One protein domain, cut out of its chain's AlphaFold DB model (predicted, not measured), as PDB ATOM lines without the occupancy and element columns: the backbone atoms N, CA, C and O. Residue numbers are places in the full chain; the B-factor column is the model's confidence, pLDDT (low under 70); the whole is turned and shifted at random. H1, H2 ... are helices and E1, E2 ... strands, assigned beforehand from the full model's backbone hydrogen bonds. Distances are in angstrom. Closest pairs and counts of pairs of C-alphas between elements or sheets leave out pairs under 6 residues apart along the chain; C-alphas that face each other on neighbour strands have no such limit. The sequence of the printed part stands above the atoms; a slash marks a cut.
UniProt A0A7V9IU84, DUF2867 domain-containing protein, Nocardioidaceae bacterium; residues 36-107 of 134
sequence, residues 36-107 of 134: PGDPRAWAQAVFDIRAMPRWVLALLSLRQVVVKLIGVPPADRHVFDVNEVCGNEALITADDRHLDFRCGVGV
ATOM      1  N   PRO A  36      46.385-125.010 148.903       86.62
ATOM      2  CA  PRO A  36      47.160-126.080 149.523       86.62
ATOM      3  C   PRO A  36      48.121-126.741 148.530       86.62
ATOM      4  O   PRO A  36      47.735-127.029 147.401       86.62
ATOM      5  N   GLY A  37      49.349-127.024 148.968       87.31
ATOM      6  CA  GLY A  37      50.334-127.783 148.188       87.31
ATOM      7  C   GLY A  37      50.166-129.305 148.270       87.31
ATOM      8  O   GLY A  37      50.855-130.032 147.570       87.31
ATOM      9  N   ASP A  38      49.277-129.795 149.141       90.00
ATOM     10  CA  ASP A  38      49.083-131.229 149.371       90.00
ATOM     11  C   ASP A  38      48.190-131.854 148.282       90.00
ATOM     12  O   ASP A  38      46.996-131.533 148.219       90.00
ATOM     13  N   PRO A  39      48.708-132.780 147.454       90.81
ATOM     14  CA  PRO A  39      47.917-133.438 146.418       90.81
ATOM     15  C   PRO A  39      46.772-134.288 146.979       90.81
ATOM     16  O   PRO A  39      45.730-134.414 146.329       90.81
ATOM     17  N   ARG A  40      46.893-134.828 148.203       93.19
ATOM     18  CA  ARG A  40      45.800-135.589 148.829       93.19
ATOM     19  C   ARG A  40      44.602-134.696 149.121       93.19
ATOM     20  O   ARG A  40      43.471-135.100 148.845       93.19
ATOM     21  N   ALA A  41      44.839-133.501 149.657       92.00
ATOM     22  CA  ALA A  41      43.785-132.529 149.926       92.00
ATOM     23  C   ALA A  41      43.017-132.161 148.647       92.00
ATOM     24  O   ALA A  41      41.789-132.088 148.664       92.00
ATOM     25  N   TRP A  42      43.721-132.000 147.524       92.56
ATOM     26  CA  TRP A  42      43.092-131.747 146.227       92.56
ATOM     27  C   TRP A  42      42.296-132.931 145.707       92.56
ATOM     28  O   TRP A  42      41.155-132.747 145.290       92.56
ATOM     29  N   ALA A  43      42.851-134.142 145.772       92.69
ATOM     30  CA  ALA A  43      42.138-135.344 145.359       92.69
ATOM     31  C   ALA A  43      40.825-135.500 146.138       92.69
ATOM     32  O   ALA A  43      39.762-135.688 145.553       92.69
ATOM     33  N   GLN A  44      40.869-135.311 147.456       91.56
ATOM     34  CA  GLN A  44      39.671-135.363 148.290       91.56
ATOM     35  C   GLN A  44      38.674-134.251 147.954       91.56
ATOM     36  O   GLN A  44      37.481-134.519 147.907       91.56
ATOM     37  N   ALA A  45      39.141-133.026 147.701       90.56
ATOM     38  CA  ALA A  45      38.269-131.899 147.379       90.56
ATOM     39  C   ALA A  45      37.575-132.053 146.014       90.56
ATOM     40  O   ALA A  45      36.385-131.768 145.899       90.56
ATOM     41  N   VAL A  46      38.298-132.518 144.987       88.69
ATOM     42  CA  VAL A  46      37.758-132.727 143.630       88.69
ATOM     43  C   VAL A  46      36.679-133.810 143.624       88.69
ATOM     44  O   VAL A  46      35.663-133.660 142.946       88.69
ATOM     45  N   PHE A  47      36.871-134.872 144.408       87.81
ATOM     46  CA  PHE A  47      35.942-135.998 144.495       87.81
ATOM     47  C   PHE A  47      35.000-135.927 145.714       87.81
ATOM     48  O   PHE A  47      34.324-136.911 146.028       87.81
ATOM     49  N   ASP A  48      34.891-134.775 146.393       87.56
ATOM     50  CA  ASP A  48      34.005-134.640 147.555       87.56
ATOM     51  C   ASP A  48      32.529-134.612 147.133       87.56
ATOM     52  O   ASP A  48      31.984-133.607 146.666       87.56
ATOM     53  N   ILE A  49      31.834-135.716 147.398       84.38
ATOM     54  CA  ILE A  49      30.397-135.849 147.154       84.38
ATOM     55  C   ILE A  49      29.562-134.803 147.910       84.38
ATOM     56  O   ILE A  49      28.454-134.468 147.488       84.38
ATOM     57  N   ARG A  50      30.072-134.266 149.028       85.19
ATOM     58  CA  ARG A  50      29.383-133.239 149.824       85.19
ATOM     59  C   ARG A  50      29.420-131.868 149.160       85.19
ATOM     60  O   ARG A  50      28.530-131.062 149.423       85.19
ATOM     61  N   ALA A  51      30.402-131.618 148.294       86.19
ATOM     62  CA  ALA A  51      30.493-130.394 147.506       86.19
ATOM     63  C   ALA A  51      29.523-130.392 146.307       86.19
ATOM     64  O   ALA A  51      29.283-129.347 145.700       86.19
ATOM     65  N   MET A  52      28.924-131.540 145.969       86.31
ATOM     66  CA  MET A  52      28.018-131.651 144.827       86.31
ATOM     67  C   MET A  52      26.677-130.940 145.074       86.31
ATOM     68  O   MET A  52      26.054-131.121 146.128       86.31
ATOM     69  N   PRO A  53      26.138-130.201 144.082       92.19
ATOM     70  CA  PRO A  53      24.784-129.674 144.172       92.19
ATOM     71  C   PRO A  53      23.770-130.801 144.406       92.19
ATOM     72  O   PRO A  53      23.789-131.831 143.730       92.19
ATOM     73  N   ARG A  54      22.836-130.589 145.343       93.00
ATOM     74  CA  ARG A  54      21.881-131.622 145.794       93.00
ATOM     75  C   ARG A  54      21.097-132.290 144.664       93.00
ATOM     76  O   ARG A  54      20.807-133.480 144.742       93.00
ATOM     77  N   TRP A  55      20.757-131.541 143.618       92.25
ATOM     78  CA  TRP A  55      20.035-132.078 142.468       92.25
ATOM     79  C   TRP A  55      20.902-133.039 141.639       92.25
ATOM     80  O   TRP A  55      20.395-134.058 141.181       92.25
ATOM     81  N   VAL A  56      22.212-132.782 141.515       91.12
ATOM     82  CA  VAL A  56      23.152-133.697 140.846       91.12
ATOM     83  C   VAL A  56      23.245-134.997 141.638       91.12
ATOM     84  O   VAL A  56      23.140-136.077 141.063       91.12
ATOM     85  N   LEU A  57      23.360-134.905 142.968       90.06
ATOM     86  CA  LEU A  57      23.389-136.080 143.840       90.06
ATOM     87  C   LEU A  57      22.103-136.915 143.719       90.06
ATOM     88  O   LEU A  57      22.164-138.146 143.662       90.06
ATOM     89  N   ALA A  58      20.943-136.257 143.640       91.50
ATOM     90  CA  ALA A  58      19.661-136.924 143.433       91.50
ATOM     91  C   ALA A  58      19.605-137.654 142.081       91.50
ATOM     92  O   ALA A  58      19.196-138.813 142.031       91.50
ATOM     93  N   LEU A  59      20.075-137.023 141.000       93.69
ATOM     94  CA  LEU A  59      20.134-137.641 139.673       93.69
ATOM     95  C   LEU A  59      21.111-138.822 139.620       93.69
ATOM     96  O   LEU A  59      20.775-139.864 139.058       93.69
ATOM     97  N   LEU A  60      22.288-138.704 140.240       88.81
ATOM     98  CA  LEU A  60      23.230-139.820 140.346       88.81
ATOM     99  C   LEU A  60      22.642-140.977 141.158       88.81
ATOM    100  O   LEU A  60      22.791-142.134 140.773       88.81
ATOM    101  N   SER A  61      21.917-140.678 142.234       88.06
ATOM    102  CA  SER A  61      21.224-141.696 143.031       88.06
ATOM    103  C   SER A  61      20.127-142.393 142.223       88.06
ATOM    104  O   SER A  61      20.046-143.620 142.231       88.06
ATOM    105  N   LEU A  62      19.328-141.633 141.467       91.81
ATOM    106  CA  LEU A  62      18.321-142.183 140.561       91.81
ATOM    107  C   LEU A  62      18.966-143.081 139.498       91.81
ATOM    108  O   LEU A  62      18.488-144.191 139.272       91.81
ATOM    109  N   ARG A  63      20.094-142.656 138.911       88.00
ATOM    110  CA  ARG A  63      20.885-143.487 137.993       88.00
ATOM    111  C   ARG A  63      21.254-144.819 138.646       88.00
ATOM    112  O   ARG A  63      21.021-145.851 138.030       88.00
ATOM    113  N   GLN A  64      21.765-144.821 139.879       87.19
ATOM    114  CA  GLN A  64      22.137-146.060 140.581       87.19
ATOM    115  C   GLN A  64      20.943-147.009 140.813       87.19
ATOM    116  O   GLN A  64      21.115-148.225 140.863       87.19
ATOM    117  N   VAL A  65      19.717-146.488 140.921       87.50
ATOM    118  CA  VAL A  65      18.497-147.313 140.988       87.50
ATOM    119  C   VAL A  65      18.151-147.896 139.617       87.50
ATOM    120  O   VAL A  65      17.852-149.084 139.509       87.50
ATOM    121  N   VAL A  66      18.235-147.084 138.562       88.62
ATOM    122  CA  VAL A  66      17.926-147.510 137.190       88.62
ATOM    123  C   VAL A  66      18.921-148.562 136.690       88.62
ATOM    124  O   VAL A  66      18.502-149.553 136.099       88.62
ATOM    125  N   VAL A  67      20.222-148.408 136.966       84.19
ATOM    126  CA  VAL A  67      21.249-149.378 136.530       84.19
ATOM    127  C   VAL A  67      21.060-150.755 137.183       84.19
ATOM    128  O   VAL A  67      21.260-151.778 136.529       84.19
ATOM    129  N   LYS A  68      20.563-150.810 138.427       80.56
ATOM    130  CA  LYS A  68      20.200-152.079 139.080       80.56
ATOM    131  C   LYS A  68      19.058-152.795 138.368       80.56
ATOM    132  O   LYS A  68      19.075-154.018 138.280       80.56
ATOM    133  N   LEU A  69      18.083-152.048 137.843       84.25
ATOM    134  CA  LEU A  69      16.945-152.624 137.120       84.25
ATOM    135  C   LEU A  69      17.377-153.316 135.816       84.25
ATOM    136  O   LEU A  69      16.731-154.266 135.386       84.25
ATOM    137  N   ILE A  70      18.491-152.877 135.224       83.69
ATOM    138  CA  ILE A  70      19.093-153.476 134.022       83.69
ATOM    139  C   ILE A  70      20.257-154.437 134.342       83.69
ATOM    140  O   ILE A  70      20.976-154.848 133.437       83.69
ATOM    141  N   GLY A  71      20.442-154.816 135.612       77.62
ATOM    142  CA  GLY A  71      21.409-155.840 136.028       77.62
ATOM    143  C   GLY A  71      22.867-155.378 136.146       77.62
ATOM    144  O   GLY A  71      23.763-156.220 136.210       77.62
ATOM    145  N   VAL A  72      23.122-154.070 136.189       75.94
ATOM    146  CA  VAL A  72      24.467-153.518 136.407       75.94
ATOM    147  C   VAL A  72      24.697-153.326 137.916       75.94
ATOM    148  O   VAL A  72      23.850-152.715 138.583       75.94
ATOM    149  N   PRO A  73      25.806-153.843 138.483       72.44
ATOM    150  CA  PRO A  73      26.143-153.629 139.885       72.44
ATOM    151  C   PRO A  73      26.255-152.132 140.214       72.44
ATOM    152  O   PRO A  73      26.759-151.360 139.400       72.44
ATOM    153  N   PRO A  74      25.776-151.687 141.388       68.12
ATOM    154  CA  PRO A  74      25.978-150.310 141.812       68.12
ATOM    155  C   PRO A  74      27.461-150.036 142.072       68.12
ATOM    156  O   PRO A  74      28.165-150.900 142.591       68.12
ATOM    157  N   ALA A  75      27.894-148.809 141.788       70.06
ATOM    158  CA  ALA A  75      29.242-148.363 142.128       70.06
ATOM    159  C   ALA A  75      29.445-148.349 143.656       70.06
ATOM    160  O   ALA A  75      28.544-147.938 144.401       70.06
ATOM    161  N   ASP A  76      30.621-148.781 144.119       73.50
ATOM    162  CA  ASP A  76      30.999-148.697 145.531       73.50
ATOM    163  C   ASP A  76      31.183-147.220 145.949       73.50
ATOM    164  O   ASP A  76      31.554-146.344 145.168       73.50
ATOM    165  N   ARG A  77      30.847-146.912 147.199       67.75
ATOM    166  CA  ARG A  77      30.947-145.569 147.777       67.75
ATOM    167  C   ARG A  77      32.392-145.128 148.001       67.75
ATOM    168  O   ARG A  77      32.619-143.930 148.117       67.75
ATOM    169  N   HIS A  78      33.320-146.080 148.044       72.88
ATOM    170  CA  HIS A  78      34.749-145.859 148.273       72.88
ATOM    171  C   HIS A  78      35.584-145.858 146.983       72.88
ATOM    172  O   HIS A  78      36.806-145.793 147.036       72.88
ATOM    173  N   VAL A  79      34.927-145.889 145.816       75.69
ATOM    174  CA  VAL A  79      35.558-145.957 144.480       75.69
ATOM    175  C   VAL A  79      36.570-144.838 144.224       75.69
ATOM    176  O   VAL A  79      37.492-145.024 143.440       75.69
ATOM    177  N   PHE A  80      36.416-143.683 144.872       80.88
ATOM    178  CA  PHE A  80      37.281-142.519 144.658       80.88
ATOM    179  C   PHE A  80      38.166-142.174 145.862       80.88
ATOM    180  O   PHE A  80      38.686-141.061 145.947       80.88
ATOM    181  N   ASP A  81      38.335-143.105 146.802       85.56
ATOM    182  CA  ASP A  81      39.262-142.907 147.911       85.56
ATOM    183  C   ASP A  81      40.715-142.891 147.399       85.56
ATOM    184  O   ASP A  81      41.083-143.597 146.466       85.56
ATOM    185  N   VAL A  82      41.563-142.058 148.009       88.38
ATOM    186  CA  VAL A  82      42.974-141.923 147.613       88.38
ATOM    187  C   VAL A  82      43.767-143.149 148.065       88.38
ATOM    188  O   VAL A  82      43.991-143.328 149.268       88.38
ATOM    189  N   ASN A  83      44.250-143.934 147.103       90.12
ATOM    190  CA  ASN A  83      44.994-145.174 147.319       90.12
ATOM    191  C   ASN A  83      46.463-144.928 147.674       90.12
ATOM    192  O   ASN A  83      46.974-145.508 148.629       90.12
ATOM    193  N   GLU A  84      47.141-144.052 146.933       89.12
ATOM    194  CA  GLU A  84      48.574-143.773 147.096       89.12
ATOM    195  C   GLU A  84      48.833-142.267 147.001       89.12
ATOM    196  O   GLU A  84      48.103-141.539 146.335       89.12
ATOM    197  N   VAL A  85      49.869-141.784 147.681       89.12
ATOM    198  CA  VAL A  85      50.445-140.457 147.436       89.12
ATOM    199  C   VAL A  85      51.947-140.642 147.305       89.12
ATOM    200  O   VAL A  85      52.570-141.204 148.207       89.12
ATOM    201  N   CYS A  86      52.523-140.176 146.203       86.56
ATOM    202  CA  CYS A  86      53.959-140.231 145.963       86.56
ATOM    203  C   CYS A  86      54.430-138.877 145.430       86.56
ATOM    204  O   CYS A  86      53.974-138.417 144.384       86.56
ATOM    205  N   GLY A  87      55.338-138.231 146.168       85.44
ATOM    206  CA  GLY A  87      55.808-136.886 145.845       85.44
ATOM    207  C   GLY A  87      54.647-135.896 145.758       85.44
ATOM    208  O   GLY A  87      53.911-135.706 146.724       85.44
ATOM    209  N   ASN A  88      54.484-135.310 144.576       87.38
ATOM    210  CA  ASN A  88      53.526-134.248 144.295       87.38
ATOM    211  C   ASN A  88      52.202-134.757 143.711       87.38
ATOM    212  O   ASN A  88      51.417-133.955 143.218       87.38
ATOM    213  N   GLU A  89      51.933-136.065 143.738       90.12
ATOM    214  CA  GLU A  89      50.738-136.652 143.127       90.12
ATOM    215  C   GLU A  89      50.036-137.648 144.055       90.12
ATOM    216  O   GLU A  89      50.662-138.490 144.704       90.12
ATOM    217  N   ALA A  90      48.710-137.552 144.099       94.12
ATOM    218  CA  ALA A  90      47.818-138.511 144.729       94.12
ATOM    219  C   ALA A  90      47.177-139.394 143.653       94.12
ATOM    220  O   ALA A  90      46.693-138.886 142.644       94.12
ATOM    221  N   LEU A  91      47.146-140.703 143.875       94.12
ATOM    222  CA  LEU A  91      46.546-141.682 142.980       94.12
ATOM    223  C   LEU A  91      45.227-142.196 143.561       94.12
ATOM    224  O   LEU A  91      45.176-142.678 144.695       94.12
ATOM    225  N   ILE A  92      44.189-142.142 142.736       94.12
ATOM    226  CA  ILE A  92      42.910-142.821 142.926       94.12
ATOM    227  C   ILE A  92      42.830-143.966 141.915       94.12
ATOM    228  O   ILE A  92      43.115-143.789 140.727       94.12
ATOM    229  N   THR A  93      42.421-145.136 142.386       92.62
ATOM    230  CA  THR A  93      42.237-146.342 141.584       92.62
ATOM    231  C   THR A  93      40.850-146.907 141.818       92.62
ATOM    232  O   THR A  93      40.454-147.126 142.962       92.62
ATOM    233  N   ALA A  94      40.158-147.214 140.731       89.50
ATOM    234  CA  ALA A  94      38.903-147.935 140.758       89.50
ATOM    235  C   ALA A  94      38.957-149.061 139.735       89.50
ATOM    236  O   ALA A  94      39.148-148.799 138.550       89.50
ATOM    237  N   ASP A  95      38.790-150.291 140.202       87.19
ATOM    238  CA  ASP A  95      38.655-151.466 139.350       87.19
ATOM    239  C   ASP A  95      37.180-151.856 139.313       87.19
ATOM    240  O   ASP A  95      36.553-152.057 140.357       87.19
ATOM    241  N   ASP A  96      36.617-151.947 138.114       81.75
ATOM    242  CA  ASP A  96      35.240-152.375 137.903       81.75
ATOM    243  C   ASP A  96      35.175-153.321 136.709       81.75
ATOM    244  O   ASP A  96      35.960-153.240 135.769       81.75
ATOM    245  N   ARG A  97      34.169-154.199 136.702       78.44
ATOM    246  CA  ARG A  97      33.912-155.123 135.591       78.44
ATOM    247  C   ARG A  97      33.871-154.422 134.225       78.44
ATOM    248  O   ARG A  97      34.126-155.070 133.210       78.44
ATOM    249  N   HIS A  98      33.439-153.166 134.184       80.81
ATOM    250  CA  HIS A  98      33.220-152.432 132.945       80.81
ATOM    251  C   HIS A  98      34.304-151.408 132.622       80.81
ATOM    252  O   HIS A  98      34.409-151.027 131.456       80.81
ATOM    253  N   LEU A  99      35.050-150.931 133.618       84.94
ATOM    254  CA  LEU A  99      36.052-149.892 133.430       84.94
ATOM    255  C   LEU A  99      37.062-149.911 134.574       84.94
ATOM    256  O   LEU A  99      36.706-149.613 135.714       84.94
ATOM    257  N   ASP A 100      38.322-150.134 134.227       90.00
ATOM    258  CA  ASP A 100      39.434-149.839 135.117       90.00
ATOM    259  C   ASP A 100      39.799-148.360 134.968       90.00
ATOM    260  O   ASP A 100      40.027-147.841 133.874       90.00
ATOM    261  N   PHE A 101      39.807-147.651 136.090       90.94
ATOM    262  CA  PHE A 101      40.024-146.216 136.148       90.94
ATOM    263  C   PHE A 101      41.210-145.896 137.051       90.94
ATOM    264  O   PHE A 101      41.338-146.416 138.165       90.94
ATOM    265  N   ARG A 102      42.087-145.015 136.566       94.50
ATOM    266  CA  ARG A 102      43.216-144.450 137.308       94.50
ATOM    267  C   ARG A 102      43.176-142.936 137.167       94.50
ATOM    268  O   ARG A 102      43.098-142.429 136.052       94.50
ATOM    269  N   CYS A 103      43.250-142.220 138.282       94.88
ATOM    270  CA  CYS A 103      43.278-140.763 138.292       94.88
ATOM    271  C   CYS A 103      44.407-140.266 139.185       94.88
ATOM    272  O   CYS A 103      44.438-140.549 140.381       94.88
ATOM    273  N   GLY A 104      45.334-139.536 138.573       94.19
ATOM    274  CA  GLY A 104      46.401-138.835 139.260       94.19
ATOM    275  C   GLY A 104      45.998-137.387 139.497       94.19
ATOM    276  O   GLY A 104      45.601-136.692 138.562       94.19
ATOM    277  N   VAL A 105      46.092-136.928 140.740       93.94
ATOM    278  CA  VAL A 105      45.892-135.527 141.112       93.94
ATOM    279  C   VAL A 105      47.227-134.980 141.581       93.94
ATOM    280  O   VAL A 105      47.668-135.256 142.697       93.94
ATOM    281  N   GLY A 106      47.885-134.252 140.682       91.12
ATOM    282  CA  GLY A 106      49.186-133.637 140.908       91.12
ATOM    283  C   GLY A 106      49.073-132.181 141.348       91.12
ATOM    284  O   GLY A 106      48.229-131.442 140.841       91.12
ATOM    285  N   VAL A 107      49.949-131.755 142.254       89.50
ATOM    286  CA  VAL A 107      50.120-130.351 142.631       89.50
ATOM    287  C   VAL A 107      51.572-129.973 142.444       89.50
ATOM    288  O   VAL A 107      52.441-130.414 143.188       89.50
TER     289      VAL A 107
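AT A GLANCE: This is residues 36 to 107 of the 134 residues of the protein "DUF2867 domain-containing protein" of Nocardioidaceae bacterium (UniProt A0A7V9IU84). A small twisted sheet of three strands, E1, E2 and E3, has the short helix H1 over one face, while the longer helix H2 lies well away from this body and is joined back to it by two links, H1 to H2 and H2 to E1, as an open, flat frame. The printed part has 72 residues, with named elements in the order H1 H2 E1 E2 E3; the sheet, E1 E2 E3 across, is antiparallel, and the class is mixed, helices and strands. It is loose, with a radius of gyration of the C-alphas of 14.2 A, and spans 43 by 28 by 12 A, only just flat.

IN THESE COORDINATES: Find C-alpha 82 at (42.974, -141.923, 147.613), where E1, residues 82 to 86, begins. E2, residues 89 to 94, runs 16.5 A, and E3, residues 101 to 106, runs 16.3 A to C-alpha 106 at (49.186, -133.637, 140.908). H1, residues 39 to 46, is 10.6 A long. From C-alpha 54 at (21.881, -131.622, 145.794), H2 runs 23.3 A to residue 69.

HOW THE PARTS SIT: The strands form a meander, each the antiparallel neighbour of the one before, with hairpins E1 and E2, and E2 and E3. Look for N 91 and O 84, 2.8 A apart, between E1 and E2, and N 103 and O 92, 2.9 A, between E2 and E3. H1 is on the sheet at a height of 8.4 A, over E2 and E3, slantwise to the strands at 38 degrees to E2 on the local plane; its closest C-alphas to E2 are Pro 39 and Ala 90, 5.3 A. H2 is not on the sheet, and is apart from H1, E2 and E3. In H1 every O i to N i+4 pair is within hydrogen-bond range, in H2 11 of 12.

THE WHOLE: The C-alphas of Gly 37 and Leu 69 are the two farthest apart, 43.1 A. The printed part has no cut. Residues 70 to 81 make the long link from H2 to E1, and residues 50 to 56, of which 54 to 56 belong to H2, stand free. Mean pLDDT of the printed part is 86.9; residues 74 and 77 are under 70.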